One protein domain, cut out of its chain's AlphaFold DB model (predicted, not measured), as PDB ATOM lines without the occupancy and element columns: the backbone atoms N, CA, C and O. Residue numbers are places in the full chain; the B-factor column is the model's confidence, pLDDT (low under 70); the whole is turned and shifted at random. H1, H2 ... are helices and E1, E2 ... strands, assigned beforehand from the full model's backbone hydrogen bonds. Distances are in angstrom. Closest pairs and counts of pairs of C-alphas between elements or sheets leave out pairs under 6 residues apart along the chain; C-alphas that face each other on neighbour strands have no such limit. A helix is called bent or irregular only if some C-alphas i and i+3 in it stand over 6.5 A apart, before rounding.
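Overview. This is residues 10 to 170 of the 174 residues of an uncharacterized protein of Candidatus Dadabacteria bacterium (UniProt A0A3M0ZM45). What does the model look like? Helices H1 to H4 cluster into one lobe, and in a second lobe the long helices H5 and H6 run side by side, with the small hairpin of E1 and E2 at one end. H7 sits between the lobes, close to the middle of the whole, and residues 157 to 162 of H8 come near the hairpin. What is it built of? The printed part has 161 residues, with eight named helices and two named strands in the order H1, H2, H3, H4, H5, E1, E2, H6, H7, H8; the class is mostly helix, and the one sheet, E1 - E2, is antiparallel. It is compact, with a radius of gyration of the C-alphas of 16.9 A and spans of 51 by 35 by 29 A.

Along the chain. Where do the first helices lie? H1, residues 10 to 17, begins at C-alpha 10 (18.885, 81.083, 37.268); H2 is residues 22 to 32, and H3, residues 39 to 53, is 22.4 A long. H4, residues 56 to 81, was assigned as one helix by its hydrogen bonds but is bent, with C-alphas 69 and 72 8.5 A apart; its arms are H4a, residues 56 to 69, irregular with C-alphas 65 and 68 7.4 A apart, and H4b, residues 72 to 81. What follows? H5, residues 83 to 103, 28.1 A long, is irregular, with C-alphas 96 and 99 8.2 A apart and a kink of 62 degrees near residue 97. E1 is residues 105 to 108, E2 111 to 114, H6 117 to 137, 30.2 A long, H7 144 to 154, and H8 157 to 169, ending at C-alpha 169 (22.720, 61.370, 32.400).

Arrangement. What surrounds the hub, H4? H4a touches H1, closest C-alphas Val 13 and Glu 60 at 6.4 A, and H3, Cys 50 and Lys 59 at 6.3 A, in a helical hairpin. H4b touches H2, Ala 25 and Ala 81 at 4.9 A, and H7, Leu 75 and Ala 149 at 4.8 A, about perpendicular at 82 degrees. How do the others stand? H5 and H6 touch at a shallow tilt of 17 degrees, opposite ways, closest at the C-alphas of Phe 101 and Phe 120, 6.4 A. In the hairpin of E1 and E2, N 106 and O 113 are 2.9 A apart, within hydrogen-bond range; the closest C-alphas of E2 and H8 are Gly 111 and Pro 158, 4.9 A. Are the helix backbones complete? Every O i to N i+4 pair is within hydrogen-bond range in H1, H2, H4b, H6 and H7, against 10 of 11 in H3, 8 of 10 in H4a, 15 of 17 in H5 and 7 of 9 in H8.

Size, cuts and confidence. How large is it? The two C-alphas farthest apart, Arg 53 and Lys 115, are 52.3 A apart. Is it continuous and confident? The printed part has no cut and no long link; its mean pLDDT is 92.9, and residue 170 is under 70.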
ATOM      1  N   ALA A  10      19.698  80.845  36.081       96.44
ATOM      2  CA  ALA A  10      18.885  81.083  37.268       96.44
ATOM      3  C   ALA A  10      19.443  80.323  38.480       96.44
ATOM      4  O   ALA A  10      19.574  80.920  39.545       96.44
ATOM      5  N   ASP A  11      19.885  79.076  38.285       97.25
ATOM      6  CA  ASP A  11      20.463  78.248  39.351       97.25
ATOM      7  C   ASP A  11      21.690  78.911  39.992       97.25
ATOM      8  O   ASP A  11      21.825  78.965  41.218       97.25
ATOM      9  N   VAL A  12      22.572  79.478  39.160       97.50
ATOM     10  CA  VAL A  12      23.760  80.216  39.618       97.50
ATOM     11  C   VAL A  12      23.356  81.460  40.403       97.50
ATOM     12  O   VAL A  12      23.904  81.740  41.471       97.50
ATOM     13  N   VAL A  13      22.411  82.235  39.867       97.12
ATOM     14  CA  VAL A  13      21.988  83.498  40.478       97.12
ATOM     15  C   VAL A  13      21.317  83.262  41.824       97.12
ATOM     16  O   VAL A  13      21.614  83.994  42.772       97.12
ATOM     17  N   GLU A  14      20.472  82.240  41.920       96.69
ATOM     18  CA  GLU A  14      19.826  81.797  43.153       96.69
ATOM     19  C   GLU A  14      20.878  81.443  44.214       96.69
ATOM     20  O   GLU A  14      20.942  82.087  45.264       96.69
ATOM     21  N   VAL A  15      21.790  80.515  43.903       97.75
ATOM     22  CA  VAL A  15      22.813  80.023  44.846       97.75
ATOM     23  C   VAL A  15      23.719  81.134  45.348       97.75
ATOM     24  O   VAL A  15      23.972  81.232  46.551       97.75
ATOM     25  N   LEU A  16      24.208  82.000  44.457       96.94
ATOM     26  CA  LEU A  16      25.081  83.103  44.861       96.94
ATOM     27  C   LEU A  16      24.324  84.190  45.636       96.94
ATOM     28  O   LEU A  16      24.937  84.912  46.423       96.94
ATOM     29  N   SER A  17      23.011  84.331  45.429       94.88
ATOM     30  CA  SER A  17      22.185  85.295  46.166       94.88
ATOM     31  C   SER A  17      21.806  84.806  47.566       94.88
ATOM     32  O   SER A  17      21.643  85.639  48.453       94.88
ATOM     33  N   CYS A  18      21.745  83.491  47.795       94.75
ATOM     34  CA  CYS A  18      21.557  82.897  49.125       94.75
ATOM     35  C   CYS A  18      22.809  82.974  50.019       94.75
ATOM     36  O   CYS A  18      22.742  82.681  51.211       94.75
ATOM     37  N   ALA A  19      23.968  83.345  49.472       94.62
ATOM     38  CA  ALA A  19      25.212  83.391  50.230       94.62
ATOM     39  C   ALA A  19      25.174  84.465  51.330       94.62
ATOM     40  O   ALA A  19      25.046  85.656  51.039       94.62
ATOM     41  N   ARG A  20      25.417  84.067  52.589       91.38
ATOM     42  CA  ARG A  20      25.461  84.990  53.745       91.38
ATOM     43  C   ARG A  20      26.444  86.150  53.532       91.38
ATOM     44  O   ARG A  20      26.190  87.270  53.966       91.38
ATOM     45  N   ASN A  21      27.579  85.899  52.865       91.69
ATOM     46  CA  ASN A  21      28.572  86.930  52.549       91.69
ATOM     47  C   ASN A  21      29.355  86.639  51.258       91.69
ATOM     48  O   ASN A  21      30.559  86.355  51.280       91.69
ATOM     49  N   LEU A  22      28.695  86.787  50.107       95.62
ATOM     50  CA  LEU A  22      29.328  86.577  48.798       95.62
ATOM     51  C   LEU A  22      30.592  87.434  48.588       95.62
ATOM     52  O   LEU A  22      31.566  87.007  47.976       95.62
ATOM     53  N   ASN A  23      30.623  88.658  49.120       94.50
ATOM     54  CA  ASN A  23      31.775  89.549  48.979       94.50
ATOM     55  C   ASN A  23      33.035  89.004  49.674       94.50
ATOM     56  O   ASN A  23      34.137  89.193  49.154       94.50
ATOM     57  N   ALA A  24      32.891  88.366  50.838       95.25
ATOM     58  CA  ALA A  24      34.000  87.687  51.499       95.25
ATOM     59  C   ALA A  24      34.428  86.436  50.718       95.25
ATOM     60  O   ALA A  24      35.621  86.253  50.487       95.25
ATOM     61  N   ALA A  25      33.465  85.653  50.226       96.44
ATOM     62  CA  ALA A  25      33.727  84.474  49.403       96.44
ATOM     63  C   ALA A  25      34.546  84.804  48.147       96.44
ATOM     64  O   ALA A  25      35.587  84.198  47.912       96.44
ATOM     65  N   ILE A  26      34.159  85.850  47.408       96.44
ATOM     66  CA  ILE A  26      34.898  86.306  46.222       96.44
ATOM     67  C   ILE A  26      36.328  86.718  46.584       96.44
ATOM     68  O   ILE A  26      37.263  86.383  45.863       96.44
ATOM     69  N   LYS A  27      36.528  87.436  47.697       95.19
ATOM     70  CA  LYS A  27      37.878  87.825  48.138       95.19
ATOM     71  C   LYS A  27      38.741  86.611  48.474       95.19
ATOM     72  O   LYS A  27      39.926  86.618  48.154       95.19
ATOM     73  N   ASN A  28      38.163  85.608  49.129       95.19
ATOM     74  CA  ASN A  28      38.876  84.387  49.490       95.19
ATOM     75  C   ASN A  28      39.236  83.567  48.249       95.19
ATOM     76  O   ASN A  28      40.397  83.191  48.115       95.19
ATOM     77  N   CYS A  29      38.292  83.390  47.323       94.50
ATOM     78  CA  CYS A  29      38.519  82.724  46.041       94.50
ATOM     79  C   CYS A  29      39.623  83.433  45.233       94.50
ATOM     80  O   CYS A  29      40.626  82.820  44.886       94.50
ATOM     81  N   LEU A  30      39.537  84.762  45.073       94.56
ATOM     82  CA  LEU A  30      40.577  85.569  44.418       94.56
ATOM     83  C   LEU A  30      41.963  85.437  45.063       94.56
ATOM     84  O   LEU A  30      42.969  85.578  44.381       94.56
ATOM     85  N   LYS A  31      42.031  85.242  46.384       94.25
ATOM     86  CA  LYS A  31      43.302  85.142  47.112       94.25
ATOM     87  C   LYS A  31      43.937  83.755  46.997       94.25
ATOM     88  O   LYS A  31      45.157  83.660  47.082       94.25
ATOM     89  N   ARG A  32      43.122  82.702  46.919       93.75
ATOM     90  CA  ARG A  32      43.571  81.308  47.055       93.75
ATOM     91  C   ARG A  32      43.648  80.566  45.729       93.75
ATOM     92  O   ARG A  32      44.578  79.799  45.546       93.75
ATOM     93  N   GLU A  33      42.707  80.834  44.832       92.06
ATOM     94  CA  GLU A  33      42.473  80.004  43.644       92.06
ATOM     95  C   GLU A  33      42.903  80.692  42.350       92.06
ATOM     96  O   GLU A  33      43.174  80.028  41.357       92.06
ATOM     97  N   VAL A  34      42.966  82.026  42.342       90.38
ATOM     98  CA  VAL A  34      43.183  82.798  41.115       90.38
ATOM     99  C   VAL A  34      44.566  83.450  41.113       90.38
ATOM    100  O   VAL A  34      44.808  84.379  41.892       90.38
ATOM    101  N   PRO A  35      45.481  83.021  40.224       89.06
ATOM    102  CA  PRO A  35      46.764  83.681  40.038       89.06
ATOM    103  C   PRO A  35      46.596  85.134  39.585       89.06
ATOM    104  O   PRO A  35      45.686  85.488  38.834       89.06
ATOM    105  N   LYS A  36      47.520  86.000  40.007       86.19
ATOM    106  CA  LYS A  36      47.507  87.409  39.597       86.19
ATOM    107  C   LYS A  36      47.690  87.525  38.080       86.19
ATOM    108  O   LYS A  36      48.673  87.023  37.543       86.19
ATOM    109  N   GLY A  37      46.800  88.269  37.423       86.06
ATOM    110  CA  GLY A  37      46.817  88.459  35.970       86.06
ATOM    111  C   GLY A  37      46.004  87.426  35.186       86.06
ATOM    112  O   GLY A  37      45.876  87.571  33.972       86.06
ATOM    113  N   ASP A  38      45.417  86.435  35.860       92.31
ATOM    114  CA  ASP A  38      44.514  85.474  35.237       92.31
ATOM    115  C   ASP A  38      43.194  86.157  34.801       92.31
ATOM    116  O   ASP A  38      42.643  86.974  35.551       92.31
ATOM    117  N   PRO A  39      42.642  85.859  33.606       91.38
ATOM    118  CA  PRO A  39      41.339  86.373  33.174       91.38
ATOM    119  C   PRO A  39      40.200  86.167  34.190       91.38
ATOM    120  O   PRO A  39      39.325  87.038  34.312       91.38
ATOM    121  N   GLN A  40      40.240  85.084  34.975       92.88
ATOM    122  CA  GLN A  40      39.296  84.801  36.060       92.88
ATOM    123  C   GLN A  40      39.285  85.906  37.126       92.88
ATOM    124  O   GLN A  40      38.240  86.211  37.706       92.88
ATOM    125  N   GLU A  41      40.417  86.583  37.345       94.06
ATOM    126  CA  GLU A  41      40.531  87.688  38.298       94.06
ATOM    127  C   GLU A  41      39.585  88.831  37.906       94.06
ATOM    128  O   GLU A  41      38.856  89.386  38.737       94.06
ATOM    129  N   LYS A  42      39.563  89.171  36.611       94.00
ATOM    130  CA  LYS A  42      38.697  90.217  36.058       94.00
ATOM    131  C   LYS A  42      37.232  89.799  36.112       94.00
ATOM    132  O   LYS A  42      36.386  90.634  36.435       94.00
ATOM    133  N   PHE A  43      36.937  88.534  35.820       96.19
ATOM    134  CA  PHE A  43      35.587  87.986  35.914       96.19
ATOM    135  C   PHE A  43      35.027  88.103  37.338       96.19
ATOM    136  O   PHE A  43      33.997  88.749  37.535       96.19
ATOM    137  N   LEU A  44      35.736  87.589  38.346       96.06
ATOM    138  CA  LEU A  44      35.289  87.617  39.743       96.06
ATOM    139  C   LEU A  44      35.158  89.044  40.296       96.06
ATOM    140  O   LEU A  44      34.238  89.337  41.066       96.06
ATOM    141  N   LYS A  45      36.038  89.967  39.884       94.44
ATOM    142  CA  LYS A  45      35.922  91.394  40.230       94.44
ATOM    143  C   LYS A  45      34.650  92.022  39.657       94.44
ATOM    144  O   LYS A  45      33.936  92.689  40.399       94.44
ATOM    145  N   LYS A  46      34.333  91.767  38.384       94.75
ATOM    146  CA  LYS A  46      33.085  92.240  37.765       94.75
ATOM    147  C   LYS A  46      31.849  91.595  38.395       94.75
ATOM    148  O   LYS A  46      30.876  92.294  38.661       94.75
ATOM    149  N   LEU A  47      31.902  90.295  38.698       95.69
ATOM    150  CA  LEU A  47      30.818  89.583  39.383       95.69
ATOM    151  C   LEU A  47      30.515  90.244  40.731       95.69
ATOM    152  O   LEU A  47      29.364  90.541  41.045       95.69
ATOM    153  N   ARG A  48      31.559  90.567  41.500       94.75
ATOM    154  CA  ARG A  48      31.441  91.294  42.769       94.75
ATOM    155  C   ARG A  48      30.764  92.654  42.614       94.75
ATOM    156  O   ARG A  48      30.009  93.056  43.495       94.75
ATOM    157  N   GLU A  49      31.085  93.396  41.559       93.19
ATOM    158  CA  GLU A  49      30.477  94.703  41.284       93.19
ATOM    159  C   GLU A  49      28.997  94.563  40.920       93.19
ATOM    160  O   GLU A  49      28.167  95.260  41.506       93.19
ATOM    161  N   CYS A  50      28.672  93.604  40.049       93.69
ATOM    162  CA  CYS A  50      27.304  93.265  39.660       93.69
ATOM    163  C   CYS A  50      26.451  92.906  40.892       93.69
ATOM    164  O   CYS A  50      25.385  93.480  41.117       93.69
ATOM    165  N   TRP A  51      26.967  92.065  41.797       92.94
ATOM    166  CA  TRP A  51      26.221  91.642  42.990       92.94
ATOM    167  C   TRP A  51      26.049  92.706  44.076       92.94
ATOM    168  O   TRP A  51      25.220  92.528  44.966       92.94
ATOM    169  N   LYS A  52      26.800  93.810  44.030       87.50
ATOM    170  CA  LYS A  52      26.681  94.892  45.021       87.50
ATOM    171  C   LYS A  52      25.576  95.897  44.719       87.50
ATOM    172  O   LYS A  52      25.130  96.570  45.641       87.50
ATOM    173  N   ARG A  53      25.246  96.111  43.443       78.38
ATOM    174  CA  ARG A  53      24.488  97.301  43.012       78.38
ATOM    175  C   ARG A  53      23.375  97.011  42.019       78.38
ATOM    176  O   ARG A  53      22.638  97.931  41.680       78.38
ATOM    177  N   GLU A  54      23.262  95.779  41.535       79.94
ATOM    178  CA  GLU A  54      22.377  95.473  40.419       79.94
ATOM    179  C   GLU A  54      21.224  94.541  40.807       79.94
ATOM    180  O   GLU A  54      21.342  93.688  41.692       79.94
ATOM    181  N   GLY A  55      20.089  94.735  40.128       87.69
ATOM    182  CA  GLY A  55      18.909  93.884  40.246       87.69
ATOM    183  C   GLY A  55      19.106  92.512  39.601       87.69
ATOM    184  O   GLY A  55      20.091  92.263  38.903       87.69
ATOM    185  N   GLN A  56      18.145  91.620  39.829       91.44
ATOM    186  CA  GLN A  56      18.207  90.224  39.395       91.44
ATOM    187  C   GLN A  56      18.448  90.057  37.884       91.44
ATOM    188  O   GLN A  56      19.355  89.325  37.501       91.44
ATOM    189  N   GLU A  57      17.742  90.802  37.029       93.50
ATOM    190  CA  GLU A  57      17.894  90.706  35.566       93.50
ATOM    191  C   GLU A  57      19.328  90.969  35.087       93.50
ATOM    192  O   GLU A  57      19.824  90.319  34.166       93.50
ATOM    193  N   ARG A  58      20.030  91.913  35.723       93.38
ATOM    194  CA  ARG A  58      21.417  92.220  35.361       93.38
ATOM    195  C   ARG A  58      22.384  91.132  35.812       93.38
ATOM    196  O   ARG A  58      23.306  90.811  35.065       93.38
ATOM    197  N   LYS A  59      22.148  90.533  36.982       95.38
ATOM    198  CA  LYS A  59      22.906  89.365  37.461       95.38
ATOM    199  C   LYS A  59      22.763  88.198  36.490       95.38
ATOM    200  O   LYS A  59      23.762  87.623  36.067       95.38
ATOM    201  N   GLU A  60      21.534  87.902  36.075       96.00
ATOM    202  CA  GLU A  60      21.261  86.868  35.076       96.00
ATOM    203  C   GLU A  60      21.922  87.190  33.734       96.00
ATOM    204  O   GLU A  60      22.584  86.334  33.151       96.00
ATOM    205  N   HIS A  61      21.812  88.432  33.252       95.88
ATOM    206  CA  HIS A  61      22.473  88.851  32.017       95.88
ATOM    207  C   HIS A  61      23.997  88.679  32.091       95.88
ATOM    208  O   HIS A  61      24.608  88.183  31.144       95.88
ATOM    209  N   PHE A  62      24.613  89.047  33.217       96.31
ATOM    210  CA  PHE A  62      26.046  88.883  33.437       96.31
ATOM    211  C   PHE A  62      26.463  87.409  33.380       96.31
ATOM    212  O   PHE A  62      27.377  87.059  32.632       96.31
ATOM    213  N   ILE A  63      25.770  86.531  34.113       96.69
ATOM    214  CA  ILE A  63      26.072  85.091  34.119       96.69
ATOM    215  C   ILE A  63      25.809  84.464  32.748       96.69
ATOM    216  O   ILE A  63      26.621  83.672  32.285       96.69
ATOM    217  N   ARG A  64      24.743  84.863  32.046       96.06
ATOM    218  CA  ARG A  64      24.471  84.399  30.678       96.06
ATOM    219  C   ARG A  64      25.598  84.770  29.712       96.06
ATOM    220  O   ARG A  64      25.931  83.984  28.834       96.06
ATOM    221  N   LYS A  65      26.163  85.969  29.863       95.81
ATOM    222  CA  LYS A  65      27.198  86.496  28.969       95.81
ATOM    223  C   LYS A  65      28.583  85.915  29.243       95.81
ATOM    224  O   LYS A  65      29.313  85.634  28.302       95.81
ATOM    225  N   GLU A  66      28.964  85.801  30.511       94.06
ATOM    226  CA  GLU A  66      30.348  85.495  30.902       94.06
ATOM    227  C   GLU A  66      30.467  84.123  31.586       94.06
ATOM    228  O   GLU A  66      31.506  83.477  31.498       94.06
ATOM    229  N   GLY A  67      29.413  83.649  32.256       90.19
ATOM    230  CA  GLY A  67      29.469  82.498  33.160       90.19
ATOM    231  C   GLY A  67      29.872  81.184  32.494       90.19
ATOM    232  O   GLY A  67      30.572  80.392  33.115       90.19
ATOM    233  N   GLY A  68      29.515  80.975  31.221       88.94
ATOM    234  CA  GLY A  68      29.895  79.767  30.480       88.94
ATOM    235  C   GLY A  68      31.411  79.587  30.339       88.94
ATOM    236  O   GLY A  68      31.906  78.473  30.470       88.94
ATOM    237  N   ALA A  69      32.158  80.681  30.152       91.25
ATOM    238  CA  ALA A  69      33.618  80.644  30.035       91.25
ATOM    239  C   ALA A  69      34.330  80.441  31.385       91.25
ATOM    240  O   ALA A  69      35.495  80.058  31.413       91.25
ATOM    241  N   TYR A  70      33.635  80.690  32.498       93.31
ATOM    242  CA  TYR A  70      34.188  80.658  33.857       93.31
ATOM    243  C   TYR A  70      33.407  79.705  34.769       93.31
ATOM    244  O   TYR A  70      33.241  79.956  35.966       93.31
ATOM    245  N   ARG A  71      32.898  78.609  34.192       90.81
ATOM    246  CA  ARG A  71      32.031  77.640  34.875       90.81
ATOM    247  C   ARG A  71      32.694  77.048  36.121       90.81
ATOM    248  O   ARG A  71      32.072  77.003  37.177       90.81
ATOM    249  N   GLU A  72      33.960  76.654  36.014       88.94
ATOM    250  CA  GLU A  72      34.738  76.114  37.137       88.94
ATOM    251  C   GLU A  72      34.910  77.150  38.254       88.94
ATOM    252  O   GLU A  72      34.626  76.868  39.416       88.94
ATOM    253  N   SER A  73      35.275  78.389  37.905       92.38
ATOM    254  CA  SER A  73      35.412  79.477  38.878       92.38
ATOM    255  C   SER A  73      34.100  79.767  39.612       92.38
ATOM    256  O   SER A  73      34.126  80.134  40.786       92.38
ATOM    257  N   LEU A  74      32.952  79.609  38.944       95.56
ATOM    258  CA  LEU A  74      31.636  79.741  39.570       95.56
ATOM    259  C   LEU A  74      31.376  78.627  40.593       95.56
ATOM    260  O   LEU A  74      30.913  78.932  41.691       95.56
ATOM    261  N   LEU A  75      31.699  77.371  40.273       94.69
ATOM    262  CA  LEU A  75      31.544  76.246  41.207       94.69
ATOM    263  C   LEU A  75      32.445  76.406  42.432       94.69
ATOM    264  O   LEU A  75      31.971  76.321  43.562       94.69
ATOM    265  N   ILE A  76      33.717  76.748  42.214       94.44
ATOM    266  CA  ILE A  76      34.664  77.048  43.293       94.44
ATOM    267  C   ILE A  76      34.127  78.194  44.155       94.44
ATOM    268  O   ILE A  76      34.108  78.110  45.384       94.44
ATOM    269  N   LEU A  77      33.639  79.270  43.528       97.06
ATOM    270  CA  LEU A  77      33.042  80.385  44.255       97.06
ATOM    271  C   LEU A  77      31.842  79.942  45.102       97.06
ATOM    272  O   LEU A  77      31.715  80.430  46.223       97.06
ATOM    273  N   ALA A  78      30.994  79.033  44.615       96.81
ATOM    274  CA  ALA A  78      29.877  78.496  45.390       96.81
ATOM    275  C   ALA A  78      30.360  77.748  46.648       96.81
ATOM    276  O   ALA A  78      29.816  77.983  47.728       96.81
ATOM    277  N   CYS A  79      31.441  76.964  46.554       95.94
ATOM    278  CA  CYS A  79      32.063  76.323  47.719       95.94
ATOM    279  C   CYS A  79      32.552  77.349  48.751       95.94
ATOM    280  O   CYS A  79      32.361  77.175  49.950       95.94
ATOM    281  N   TYR A  80      33.145  78.459  48.302       96.25
ATOM    282  CA  TYR A  80      33.549  79.548  49.198       96.25
ATOM    283  C   TYR A  80      32.364  80.351  49.752       96.25
ATOM    284  O   TYR A  80      32.452  80.892  50.854       96.25
ATOM    285  N   ALA A  81      31.281  80.478  48.986       97.06
ATOM    286  CA  ALA A  81      30.082  81.222  49.361       97.06
ATOM    287  C   ALA A  81      29.284  80.522  50.464       97.06
ATOM    288  O   ALA A  81      28.686  81.198  51.303       97.06
ATOM    289  N   HIS A  82      29.344  79.191  50.476       96.62
ATOM    290  CA  HIS A  82      28.627  78.305  51.392       96.62
ATOM    291  C   HIS A  82      29.593  77.396  52.163       96.62
ATOM    292  O   HIS A  82      29.301  76.228  52.409       96.62
ATOM    293  N   SER A  83      30.767  77.925  52.530       94.50
ATOM    294  CA  SER A  83      31.884  77.121  53.044       94.50
ATOM    295  C   SER A  83      31.567  76.338  54.309       94.50
ATOM    296  O   SER A  83      32.104  75.250  54.483       94.50
ATOM    297  N   ASP A  84      30.734  76.890  55.189       94.75
ATOM    298  CA  ASP A  84      30.393  76.253  56.462       94.75
ATOM    299  C   ASP A  84      29.588  74.975  56.212       94.75
ATOM    300  O   ASP A  84      29.938  73.915  56.725       94.75
ATOM    301  N   PHE A  85      28.584  75.058  55.331       95.88
ATOM    302  CA  PHE A  85      27.813  73.898  54.900       95.88
ATOM    303  C   PHE A  85      28.694  72.886  54.164       95.88
ATOM    304  O   PHE A  85      28.719  71.718  54.537       95.88
ATOM    305  N   VAL A  86      29.443  73.327  53.145       95.06
ATOM    306  CA  VAL A  86      30.246  72.432  52.291       95.06
ATOM    307  C   VAL A  86      31.291  71.663  53.102       95.06
ATOM    308  O   VAL A  86      31.473  70.468  52.887       95.06
ATOM    309  N   LYS A  87      31.945  72.316  54.067       94.06
ATOM    310  CA  LYS A  87      32.882  71.637  54.967       94.06
ATOM    311  C   LYS A  87      32.171  70.686  55.917       94.06
ATOM    312  O   LYS A  87      32.569  69.533  55.992       94.06
ATOM    313  N   GLY A  88      31.108  71.145  56.579       95.94
ATOM    314  CA  GLY A  88      30.378  70.323  57.544       95.94
ATOM    315  C   GLY A  88      29.801  69.054  56.915       95.94
ATOM    316  O   GLY A  88      29.957  67.967  57.468       95.94
ATOM    317  N   ILE A  89      29.196  69.161  55.726       95.88
ATOM    318  CA  ILE A  89      28.674  67.986  55.021       95.88
ATOM    319  C   ILE A  89      29.809  67.080  54.534       95.88
ATOM    320  O   ILE A  89      29.697  65.866  54.653       95.88
ATOM    321  N   SER A  90      30.922  67.638  54.045       93.88
ATOM    322  CA  SER A  90      32.071  66.836  53.612       93.88
ATOM    323  C   SER A  90      32.696  66.058  54.768       93.88
ATOM    324  O   SER A  90      32.992  64.880  54.597       93.88
ATOM    325  N   GLU A  91      32.886  66.683  55.931       94.62
ATOM    326  CA  GLU A  91      33.419  66.029  57.132       94.62
ATOM    327  C   GLU A  91      32.494  64.890  57.576       94.62
ATOM    328  O   GLU A  91      32.938  63.749  57.691       94.62
ATOM    329  N   LYS A  92      31.186  65.163  57.688       95.12
ATOM    330  CA  LYS A  92      30.167  64.158  58.034       95.12
ATOM    331  C   LYS A  92      30.176  62.961  57.077       95.12
ATOM    332  O   LYS A  92      30.062  61.818  57.511       95.12
ATOM    333  N   LEU A  93      30.266  63.211  55.770       94.38
ATOM    334  CA  LEU A  93      30.248  62.150  54.762       94.38
ATOM    335  C   LEU A  93      31.534  61.326  54.772       94.38
ATOM    336  O   LEU A  93      31.460  60.108  54.638       94.38
ATOM    337  N   VAL A  94      32.693  61.963  54.959       91.94
ATOM    338  CA  VAL A  94      33.974  61.260  55.085       91.94
ATOM    339  C   VAL A  94      33.961  60.357  56.317       91.94
ATOM    340  O   VAL A  94      34.252  59.173  56.192       91.94
ATOM    341  N   GLU A  95      33.550  60.873  57.476       93.81
ATOM    342  CA  GLU A  95      33.475  60.089  58.717       93.81
ATOM    343  C   GLU A  95      32.529  58.888  58.609       93.81
ATOM    344  O   GLU A  95      32.793  57.839  59.192       93.81
ATOM    345  N   LYS A  96      31.424  59.035  57.871       95.00
ATOM    346  CA  LYS A  96      30.395  57.997  57.764       95.00
ATOM    347  C   LYS A  96      30.673  56.969  56.666       95.00
ATOM    348  O   LYS A  96      30.310  55.812  56.842       95.00
ATOM    349  N   TYR A  97      31.255  57.383  55.539       94.19
ATOM    350  CA  TYR A  97      31.264  56.574  54.316       94.19
ATOM    351  C   TYR A  97      32.643  56.336  53.696       94.19
ATOM    352  O   TYR A  97      32.726  55.498  52.805       94.19
ATOM    353  N   ALA A  98      33.710  57.042  54.092       91.88
ATOM    354  CA  ALA A  98      34.964  57.026  53.325       91.88
ATOM    355  C   ALA A  98      35.577  55.626  53.173       91.88
ATOM    356  O   ALA A  98      35.943  55.250  52.059       91.88
ATOM    357  N   ASP A  99      35.662  54.860  54.262       92.31
ATOM    358  CA  ASP A  99      36.277  53.530  54.246       92.31
ATOM    359  C   ASP A  99      35.485  52.574  53.347       92.31
ATOM    360  O   ASP A  99      36.015  52.067  52.357       92.31
ATOM    361  N   GLU A 100      34.185  52.418  53.612       94.25
ATOM    362  CA  GLU A 100      33.309  51.553  52.815       94.25
ATOM    363  C   GLU A 100      33.262  51.984  51.346       94.25
ATOM    364  O   GLU A 100      33.310  51.144  50.450       94.25
ATOM    365  N   PHE A 101      33.203  53.290  51.072       93.81
ATOM    366  CA  PHE A 101      33.131  53.808  49.710       93.81
ATOM    367  C   PHE A 101      34.410  53.513  48.925       93.81
ATOM    368  O   PHE A 101      34.331  53.028  47.794       93.81
ATOM    369  N   ASN A 102      35.580  53.726  49.527       92.69
ATOM    370  CA  ASN A 102      36.871  53.473  48.886       92.69
ATOM    371  C   ASN A 102      37.151  51.978  48.668       92.69
ATOM    372  O   ASN A 102      37.920  51.620  47.776       92.69
ATOM    373  N   GLU A 103      36.499  51.084  49.413       95.62
ATOM    374  CA  GLU A 103      36.565  49.640  49.162       95.62
ATOM    375  C   GLU A 103      35.786  49.208  47.908       95.62
ATOM    376  O   GLU A 103      36.075  48.157  47.331       95.62
ATOM    377  N   THR A 104      34.835  50.018  47.429       95.75
ATOM    378  CA  THR A 104      33.976  49.643  46.292       95.75
ATOM    379  C   THR A 104      34.602  49.875  44.913       95.75
ATOM    380  O   THR A 104      34.101  49.333  43.919       95.75
ATOM    381  N   TYR A 105      35.699  50.631  44.813       95.06
ATOM    382  CA  TYR A 105      36.350  50.949  43.539       95.06
ATOM    383  C   TYR A 105      37.874  51.107  43.664       95.06
ATOM    384  O   TYR A 105      38.453  51.115  44.745       95.06
ATOM    385  N   GLU A 106      38.542  51.199  42.517       94.56
ATOM    386  CA  GLU A 106      39.941  51.606  42.391       94.56
ATOM    387  C   GLU A 106      40.078  52.631  41.275       94.56
ATOM    388  O   GLU A 106      39.506  52.454  40.198       94.56
ATOM    389  N   ILE A 107      40.885  53.664  41.496       91.75
ATOM    390  CA  ILE A 107      41.241  54.620  40.447       91.75
ATOM    391  C   ILE A 107      42.319  53.994  39.555       91.75
ATOM    392  O   ILE A 107      43.366  53.553  40.032       91.75
ATOM    393  N   LYS A 108      42.068  53.951  38.243       89.38
ATOM    394  CA  LYS A 108      43.003  53.459  37.222       89.38
ATOM    395  C   LYS A 108      43.158  54.507  36.125       89.38
ATOM    396  O   LYS A 108      42.317  54.617  35.233       89.38
ATOM    397  N   GLY A 109      44.256  55.259  36.176       84.00
ATOM    398  CA  GLY A 109      44.486  56.371  35.251       84.00
ATOM    399  C   GLY A 109      43.411  57.447  35.414       84.00
ATOM    400  O   GLY A 109      43.231  57.964  36.509       84.00
ATOM    401  N   GLU A 110      42.691  57.763  34.336       81.69
ATOM    402  CA  GLU A 110      41.635  58.791  34.326       81.69
ATOM    403  C   GLU A 110      40.230  58.265  34.684       81.69
ATOM    404  O   GLU A 110      39.267  59.033  34.676       81.69
ATOM    405  N   GLY A 111      40.092  56.968  34.976       86.06
ATOM    406  CA  GLY A 111      38.808  56.329  35.274       86.06
ATOM    407  C   GLY A 111      38.829  55.507  36.559       86.06
ATOM    408  O   GLY A 111      39.837  55.445  37.266       86.06
ATOM    409  N   ILE A 112      37.707  54.844  36.843       91.81
ATOM    410  CA  ILE A 112      37.583  53.923  37.978       91.81
ATOM    411  C   ILE A 112      37.246  52.509  37.503       91.81
ATOM    412  O   ILE A 112      36.576  52.308  36.492       91.81
ATOM    413  N   SER A 113      37.707  51.523  38.262       93.50
ATOM    414  CA  SER A 113      37.362  50.113  38.128       93.50
ATOM    415  C   SER A 113      36.570  49.704  39.360       93.50
ATOM    416  O   SER A 113      37.058  49.854  40.476       93.50
ATOM    417  N   PHE A 114      35.368  49.161  39.177       94.88
ATOM    418  CA  PHE A 114      34.555  48.715  40.305       94.88
ATOM    419  C   PHE A 114      35.073  47.400  40.889       94.88
ATOM    420  O   PHE A 114      35.345  46.451  40.152       94.88
ATOM    421  N   LYS A 115      35.156  47.348  42.219       95.06
ATOM    422  CA  LYS A 115      35.272  46.115  43.008       95.06
ATOM    423  C   LYS A 115      33.887  45.586  43.365       95.06
ATOM    424  O   LYS A 115      33.624  44.401  43.200       95.06
ATOM    425  N   ASP A 116      32.993  46.490  43.765       95.19
ATOM    426  CA  ASP A 116      31.575  46.217  43.988       95.19
ATOM    427  C   ASP A 116      30.722  47.379  43.459       95.19
ATOM    428  O   ASP A 116      30.484  48.383  44.129       95.19
ATOM    429  N   ALA A 117      30.240  47.233  42.224       93.69
ATOM    430  CA  ALA A 117      29.426  48.256  41.576       93.69
ATOM    431  C   ALA A 117      28.059  48.452  42.257       93.69
ATOM    432  O   ALA A 117      27.497  49.546  42.202       93.69
ATOM    433  N   LYS A 118      27.495  47.411  42.886       94.12
ATOM    434  CA  LYS A 118      26.183  47.507  43.536       94.12
ATOM    435  C   LYS A 118      26.303  48.296  44.835       94.12
ATOM    436  O   LYS A 118      25.510  49.212  45.052       94.12
ATOM    437  N   GLN A 119      27.307  47.973  45.649       95.00
ATOM    438  CA  GLN A 119      27.593  48.704  46.879       95.00
ATOM    439  C   GLN A 119      27.986  50.152  46.576       95.00
ATOM    440  O   GLN A 119      27.424  51.056  47.191       95.00
ATOM    441  N   PHE A 120      28.830  50.389  45.561       95.19
ATOM    442  CA  PHE A 120      29.160  51.743  45.100       95.19
ATOM    443  C   PHE A 120      27.888  52.548  44.816       95.19
ATOM    444  O   PHE A 120      27.690  53.631  45.362       95.19
ATOM    445  N   LYS A 121      26.974  51.999  44.000       93.94
ATOM    446  CA  LYS A 121      25.740  52.705  43.632       93.94
ATOM    447  C   LYS A 121      24.834  52.972  44.835       93.94
ATOM    448  O   LYS A 121      24.198  54.023  44.875       93.94
ATOM    449  N   ASN A 122      24.751  52.048  45.789       94.81
ATOM    450  CA  ASN A 122      23.966  52.244  47.009       94.81
ATOM    451  C   ASN A 122      24.537  53.383  47.861       94.81
ATOM    452  O   ASN A 122      23.800  54.306  48.197       94.81
ATOM    453  N   LEU A 123      25.849  53.372  48.110       95.31
ATOM    454  CA  LEU A 123      26.528  54.414  48.880       95.31
ATOM    455  C   LEU A 123      26.396  55.788  48.215       95.31
ATOM    456  O   LEU A 123      26.062  56.759  48.887       95.31
ATOM    457  N   VAL A 124      26.552  55.882  46.888       94.38
ATOM    458  CA  VAL A 124      26.337  57.149  46.166       94.38
ATOM    459  C   VAL A 124      24.913  57.671  46.366       94.38
ATOM    460  O   VAL A 124      24.741  58.863  46.607       94.38
ATOM    461  N   LYS A 125      23.881  56.816  46.306       93.75
ATOM    462  CA  LYS A 125      22.491  57.252  46.553       93.75
ATOM    463  C   LYS A 125      22.312  57.804  47.959       93.75
ATOM    464  O   LYS A 125      21.658  58.832  48.119       93.75
ATOM    465  N   GLU A 126      22.882  57.139  48.956       95.25
ATOM    466  CA  GLU A 126      22.828  57.602  50.341       95.25
ATOM    467  C   GLU A 126      23.548  58.940  50.522       95.25
ATOM    468  O   GLU A 126      22.962  59.873  51.064       95.25
ATOM    469  N   ILE A 127      24.762  59.072  49.981       95.00
ATOM    470  CA  ILE A 127      25.532  60.320  50.018       95.00
ATOM    471  C   ILE A 127      24.757  61.458  49.340       95.00
ATOM    472  O   ILE A 127      24.647  62.552  49.893       95.00
ATOM    473  N   LEU A 128      24.178  61.220  48.160       94.12
ATOM    474  CA  LEU A 128      23.383  62.227  47.452       94.12
ATOM    475  C   LEU A 128      22.128  62.638  48.232       94.12
ATOM    476  O   LEU A 128      21.740  63.806  48.181       94.12
ATOM    477  N   ASN A 129      21.491  61.704  48.940       94.81
ATOM    478  CA  ASN A 129      20.352  62.011  49.802       94.81
ATOM    479  C   ASN A 129      20.780  62.855  51.006       94.81
ATOM    480  O   ASN A 129      20.167  63.889  51.244       94.81
ATOM    481  N   GLU A 130      21.870  62.492  51.682       96.19
ATOM    482  CA  GLU A 130      22.433  63.263  52.801       96.19
ATOM    483  C   GLU A 130      22.827  64.688  52.378       96.19
ATOM    484  O   GLU A 130      22.556  65.650  53.095       96.19
ATOM    485  N   ILE A 131      23.396  64.862  51.177       96.19
ATOM    486  CA  ILE A 131      23.678  66.194  50.620       96.19
ATOM    487  C   ILE A 131      22.379  66.990  50.440       96.19
ATOM    488  O   ILE A 131      22.311  68.153  50.839       96.19
ATOM    489  N   LYS A 132      21.346  66.393  49.834       95.62
ATOM    490  CA  LYS A 132      20.062  67.072  49.584       95.62
ATOM    491  C   LYS A 132      19.334  67.424  50.879       95.62
ATOM    492  O   LYS A 132      18.794  68.524  50.986       95.62
ATOM    493  N   GLU A 133      19.333  66.521  51.854       96.31
ATOM    494  CA  GLU A 133      18.759  66.753  53.179       96.31
ATOM    495  C   GLU A 133      19.508  67.866  53.909       96.31
ATOM    496  O   GLU A 133      18.872  68.822  54.344       96.31
ATOM    497  N   GLY A 134      20.843  67.834  53.923       96.50
ATOM    498  CA  GLY A 134      21.647  68.900  54.518       96.50
ATOM    499  C   GLY A 134      21.411  70.266  53.861       96.50
ATOM    500  O   GLY A 134      21.255  71.270  54.553       96.50
ATOM    501  N   LEU A 135      21.313  70.319  52.525       96.38
ATOM    502  CA  LEU A 135      20.959  71.551  51.808       96.38
ATOM    503  C   LEU A 135      19.576  72.064  52.230       96.38
ATOM    504  O   LEU A 135      19.398  73.261  52.441       96.38
ATOM    505  N   LYS A 136      18.598  71.163  52.372       96.06
ATOM    506  CA  LYS A 136      17.242  71.504  52.815       96.06
ATOM    507  C   LYS A 136      17.226  72.048  54.245       96.06
ATOM    508  O   LYS A 136      16.535  73.035  54.491       96.06
ATOM    509  N   GLU A 137      17.957  71.423  55.163       96.06
ATOM    510  CA  GLU A 137      18.046  71.825  56.574       96.06
ATOM    511  C   GLU A 137      18.665  73.218  56.740       96.06
ATOM    512  O   GLU A 137      18.147  74.033  57.501       96.06
ATOM    513  N   GLU A 138      19.700  73.535  55.959       94.69
ATOM    514  CA  GLU A 138      20.328  74.864  55.945       94.69
ATOM    515  C   GLU A 138      19.548  75.912  55.127       94.69
ATOM    516  O   GLU A 138      19.952  77.075  55.047       94.69
ATOM    517  N   GLY A 139      18.430  75.525  54.499       94.25
ATOM    518  CA  GLY A 139      17.639  76.408  53.639       94.25
ATOM    519  C   GLY A 139      18.385  76.857  52.379       94.25
ATOM    520  O   GLY A 139      18.152  77.959  51.878       94.25
ATOM    521  N   LEU A 140      19.305  76.028  51.881       96.00
ATOM    522  CA  LEU A 140      20.095  76.281  50.681       96.00
ATOM    523  C   LEU A 140      19.422  75.693  49.426       96.00
ATOM    524  O   LEU A 140      18.712  74.685  49.510       96.00
ATOM    525  N   PRO A 141      19.658  76.278  48.235       95.50
ATOM    526  CA  PRO A 141      19.107  75.745  46.993       95.50
ATOM    527  C   PRO A 141      19.601  74.322  46.706       95.50
ATOM    528  O   PRO A 141      20.798  74.047  46.737       95.50
ATOM    529  N   GLN A 142      18.678  73.427  46.352       94.94
ATOM    530  CA  GLN A 142      18.969  72.045  45.930       94.94
ATOM    531  C   GLN A 142      19.090  71.916  44.404       94.94
ATOM    532  O   GLN A 142      18.865  70.848  43.832       94.94
ATOM    533  N   ASN A 143      19.396  73.024  43.730       94.75
ATOM    534  CA  ASN A 143      19.455  73.070  42.281       94.75
ATOM    535  C   ASN A 143      20.753  72.424  41.740       94.75
ATOM    536  O   ASN A 143      21.720  72.227  42.488       94.75
ATOM    537  N   PRO A 144      20.807  72.088  40.438       94.44
ATOM    538  CA  PRO A 144      21.959  71.410  39.848       94.44
ATOM    539  C   PRO A 144      23.295  72.145  40.014       94.44
ATOM    540  O   PRO A 144      24.336  71.502  40.133       94.44
ATOM    541  N   PHE A 145      23.301  73.482  40.052       96.38
ATOM    542  CA  PHE A 145      24.534  74.247  40.253       96.38
ATOM    543  C   PHE A 145      25.112  74.033  41.659       96.38
ATOM    544  O   PHE A 145      26.307  73.760  41.786       96.38
ATOM    545  N   MET A 146      24.271  74.084  42.698       96.69
ATOM    546  CA  MET A 146      24.712  73.816  44.069       96.69
ATOM    547  C   MET A 146      25.177  72.369  44.238       96.69
ATOM    548  O   MET A 146      26.238  72.126  44.809       96.69
ATOM    549  N   LEU A 147      24.423  71.407  43.693       94.81
ATOM    550  CA  LEU A 147      24.792  69.991  43.760       94.81
ATOM    551  C   LEU A 147      26.136  69.726  43.079       94.81
ATOM    552  O   LEU A 147      26.984  69.057  43.660       94.81
ATOM    553  N   ASN A 148      26.375  70.299  41.897       93.94
ATOM    554  CA  ASN A 148      27.675  70.193  41.235       93.94
ATOM    555  C   ASN A 148      28.813  70.744  42.097       93.94
ATOM    556  O   ASN A 148      29.857  70.108  42.181       93.94
ATOM    557  N   ALA A 149      28.625  71.903  42.737       94.62
ATOM    558  CA  ALA A 149      29.662  72.506  43.572       94.62
ATOM    559  C   ALA A 149      30.004  71.619  44.780       94.62
ATOM    560  O   ALA A 149      31.175  71.389  45.071       94.62
ATOM    561  N   VAL A 150      28.986  71.077  45.454       95.25
ATOM    562  CA  VAL A 150      29.169  70.196  46.618       95.25
ATOM    563  C   VAL A 150      29.808  68.869  46.204       95.25
ATOM    564  O   VAL A 150      30.787  68.445  46.809       95.25
ATOM    565  N   MET A 151      29.316  68.231  45.140       93.62
ATOM    566  CA  MET A 151      29.871  66.962  44.662       93.62
ATOM    567  C   MET A 151      31.304  67.107  44.148       93.62
ATOM    568  O   MET A 151      32.129  66.252  44.445       93.62
ATOM    569  N   ALA A 152      31.618  68.179  43.416       91.69
ATOM    570  CA  ALA A 152      32.978  68.437  42.939       91.69
ATOM    571  C   ALA A 152      33.964  68.741  44.076       91.69
ATOM    572  O   ALA A 152      35.167  68.589  43.896       91.69
ATOM    573  N   PHE A 153      33.462  69.171  45.235       92.56
ATOM    574  CA  PHE A 153      34.272  69.325  46.438       92.56
ATOM    575  C   PHE A 153      34.522  67.988  47.152       92.56
ATOM    576  O   PHE A 153      35.602  67.785  47.694       92.56
ATOM    577  N   ILE A 154      33.531  67.091  47.166       92.06
ATOM    578  CA  ILE A 154      33.579  65.823  47.913       92.06
ATOM    579  C   ILE A 154      34.293  64.716  47.131       92.06
ATOM    580  O   ILE A 154      35.031  63.930  47.718       92.06
ATOM    581  N   PHE A 155      34.053  64.620  45.823       91.44
ATOM    582  CA  PHE A 155      34.517  63.506  45.001       91.44
ATOM    583  C   PHE A 155      35.683  63.900  44.100       91.44
ATOM    584  O   PHE A 155      35.680  64.958  43.472       91.44
ATOM    585  N   GLU A 156      36.641  62.985  43.954       89.12
ATOM    586  CA  GLU A 156      37.698  63.095  42.948       89.12
ATOM    587  C   GLU A 156      37.119  63.054  41.523       89.12
ATOM    588  O   GLU A 156      36.130  62.365  41.260       89.12
ATOM    589  N   GLU A 157      37.754  63.749  40.570       88.88
ATOM    590  CA  GLU A 157      37.238  63.895  39.196       88.88
ATOM    591  C   GLU A 157      36.874  62.557  38.511       88.88
ATOM    592  O   GLU A 157      35.797  62.492  37.907       88.88
ATOM    593  N   PRO A 158      37.687  61.477  38.591       90.50
ATOM    594  CA  PRO A 158      37.335  60.194  37.977       90.50
ATOM    595  C   PRO A 158      36.050  59.588  38.554       90.50
ATOM    596  O   PRO A 158      35.239  59.030  37.816       90.50
ATOM    597  N   VAL A 159      35.843  59.732  39.865       91.50
ATOM    598  CA  VAL A 159      34.657  59.234  40.574       91.50
ATOM    599  C   VAL A 159      33.446  60.091  40.230       91.50
ATOM    600  O   VAL A 159      32.386  59.566  39.890       91.50
ATOM    601  N   LEU A 160      33.617  61.415  40.241       91.06
ATOM    602  CA  LEU A 160      32.573  62.376  39.908       91.06
ATOM    603  C   LEU A 160      32.010  62.140  38.500       91.06
ATOM    604  O   LEU A 160      30.793  62.133  38.329       91.06
ATOM    605  N   LYS A 161      32.872  61.897  37.502       88.06
ATOM    606  CA  LYS A 161      32.449  61.578  36.124       88.06
ATOM    607  C   LYS A 161      31.491  60.393  36.080       88.06
ATOM    608  O   LYS A 161      30.463  60.450  35.409       88.06
ATOM    609  N   VAL A 162      31.820  59.335  36.814       89.12
ATOM    610  CA  VAL A 162      31.002  58.124  36.865       89.12
ATOM    611  C   VAL A 162      29.694  58.368  37.604       89.12
ATOM    612  O   VAL A 162      28.646  57.960  37.113       89.12
ATOM    613  N   ILE A 163      29.726  59.086  38.730       89.62
ATOM    614  CA  ILE A 163      28.509  59.473  39.455       89.62
ATOM    615  C   ILE A 163      27.569  60.262  38.538       89.62
ATOM    616  O   ILE A 163      26.379  59.964  38.468       89.62
ATOM    617  N   ILE A 164      28.080  61.247  37.801       87.00
ATOM    618  CA  ILE A 164      27.229  62.081  36.948       87.00
ATOM    619  C   ILE A 164      26.651  61.273  35.782       87.00
ATOM    620  O   ILE A 164      25.443  61.333  35.533       87.00
ATOM    621  N   SER A 165      27.479  60.456  35.131       84.94
ATOM    622  CA  SER A 165      27.040  59.579  34.045       84.94
ATOM    623  C   SER A 165      25.945  58.604  34.498       84.94
ATOM    624  O   SER A 165      24.896  58.528  33.867       84.94
ATOM    625  N   GLU A 166      26.131  57.925  35.629       83.94
ATOM    626  CA  GLU A 166      25.223  56.872  36.108       83.94
ATOM    627  C   GLU A 166      23.930  57.409  36.739       83.94
ATOM    628  O   GLU A 166      22.879  56.784  36.619       83.94
ATOM    629  N   PHE A 167      23.984  58.552  37.431       83.19
ATOM    630  CA  PHE A 167      22.855  59.029  38.241       83.19
ATOM    631  C   PHE A 167      22.075  60.186  37.620       83.19
ATOM    632  O   PHE A 167      20.924  60.403  38.007       83.19
ATOM    633  N   PHE A 168      22.665  60.915  36.671       80.50
ATOM    634  CA  PHE A 168      22.070  62.143  36.137       80.50
ATOM    635  C   PHE A 168      21.920  62.144  34.614       80.50
ATOM    636  O   PHE A 168      20.966  62.739  34.126       80.50
ATOM    637  N   ILE A 169      22.796  61.458  33.873       72.44
ATOM    638  CA  ILE A 169      22.720  61.370  32.400       72.44
ATOM    639  C   ILE A 169      22.102  60.030  31.957       72.44
ATOM    640  O   ILE A 169      21.289  59.985  31.035       72.44
ATOM    641  N   GLY A 170      22.418  58.936  32.655       54.19
ATOM    642  CA  GLY A 170      22.000  57.570  32.319       54.19
ATOM    643  C   GLY A 170      20.511  57.249  32.499       54.19
ATOM    644  O   GLY A 170      20.072  56.203  32.042       54.19
TER     645      GLY A 170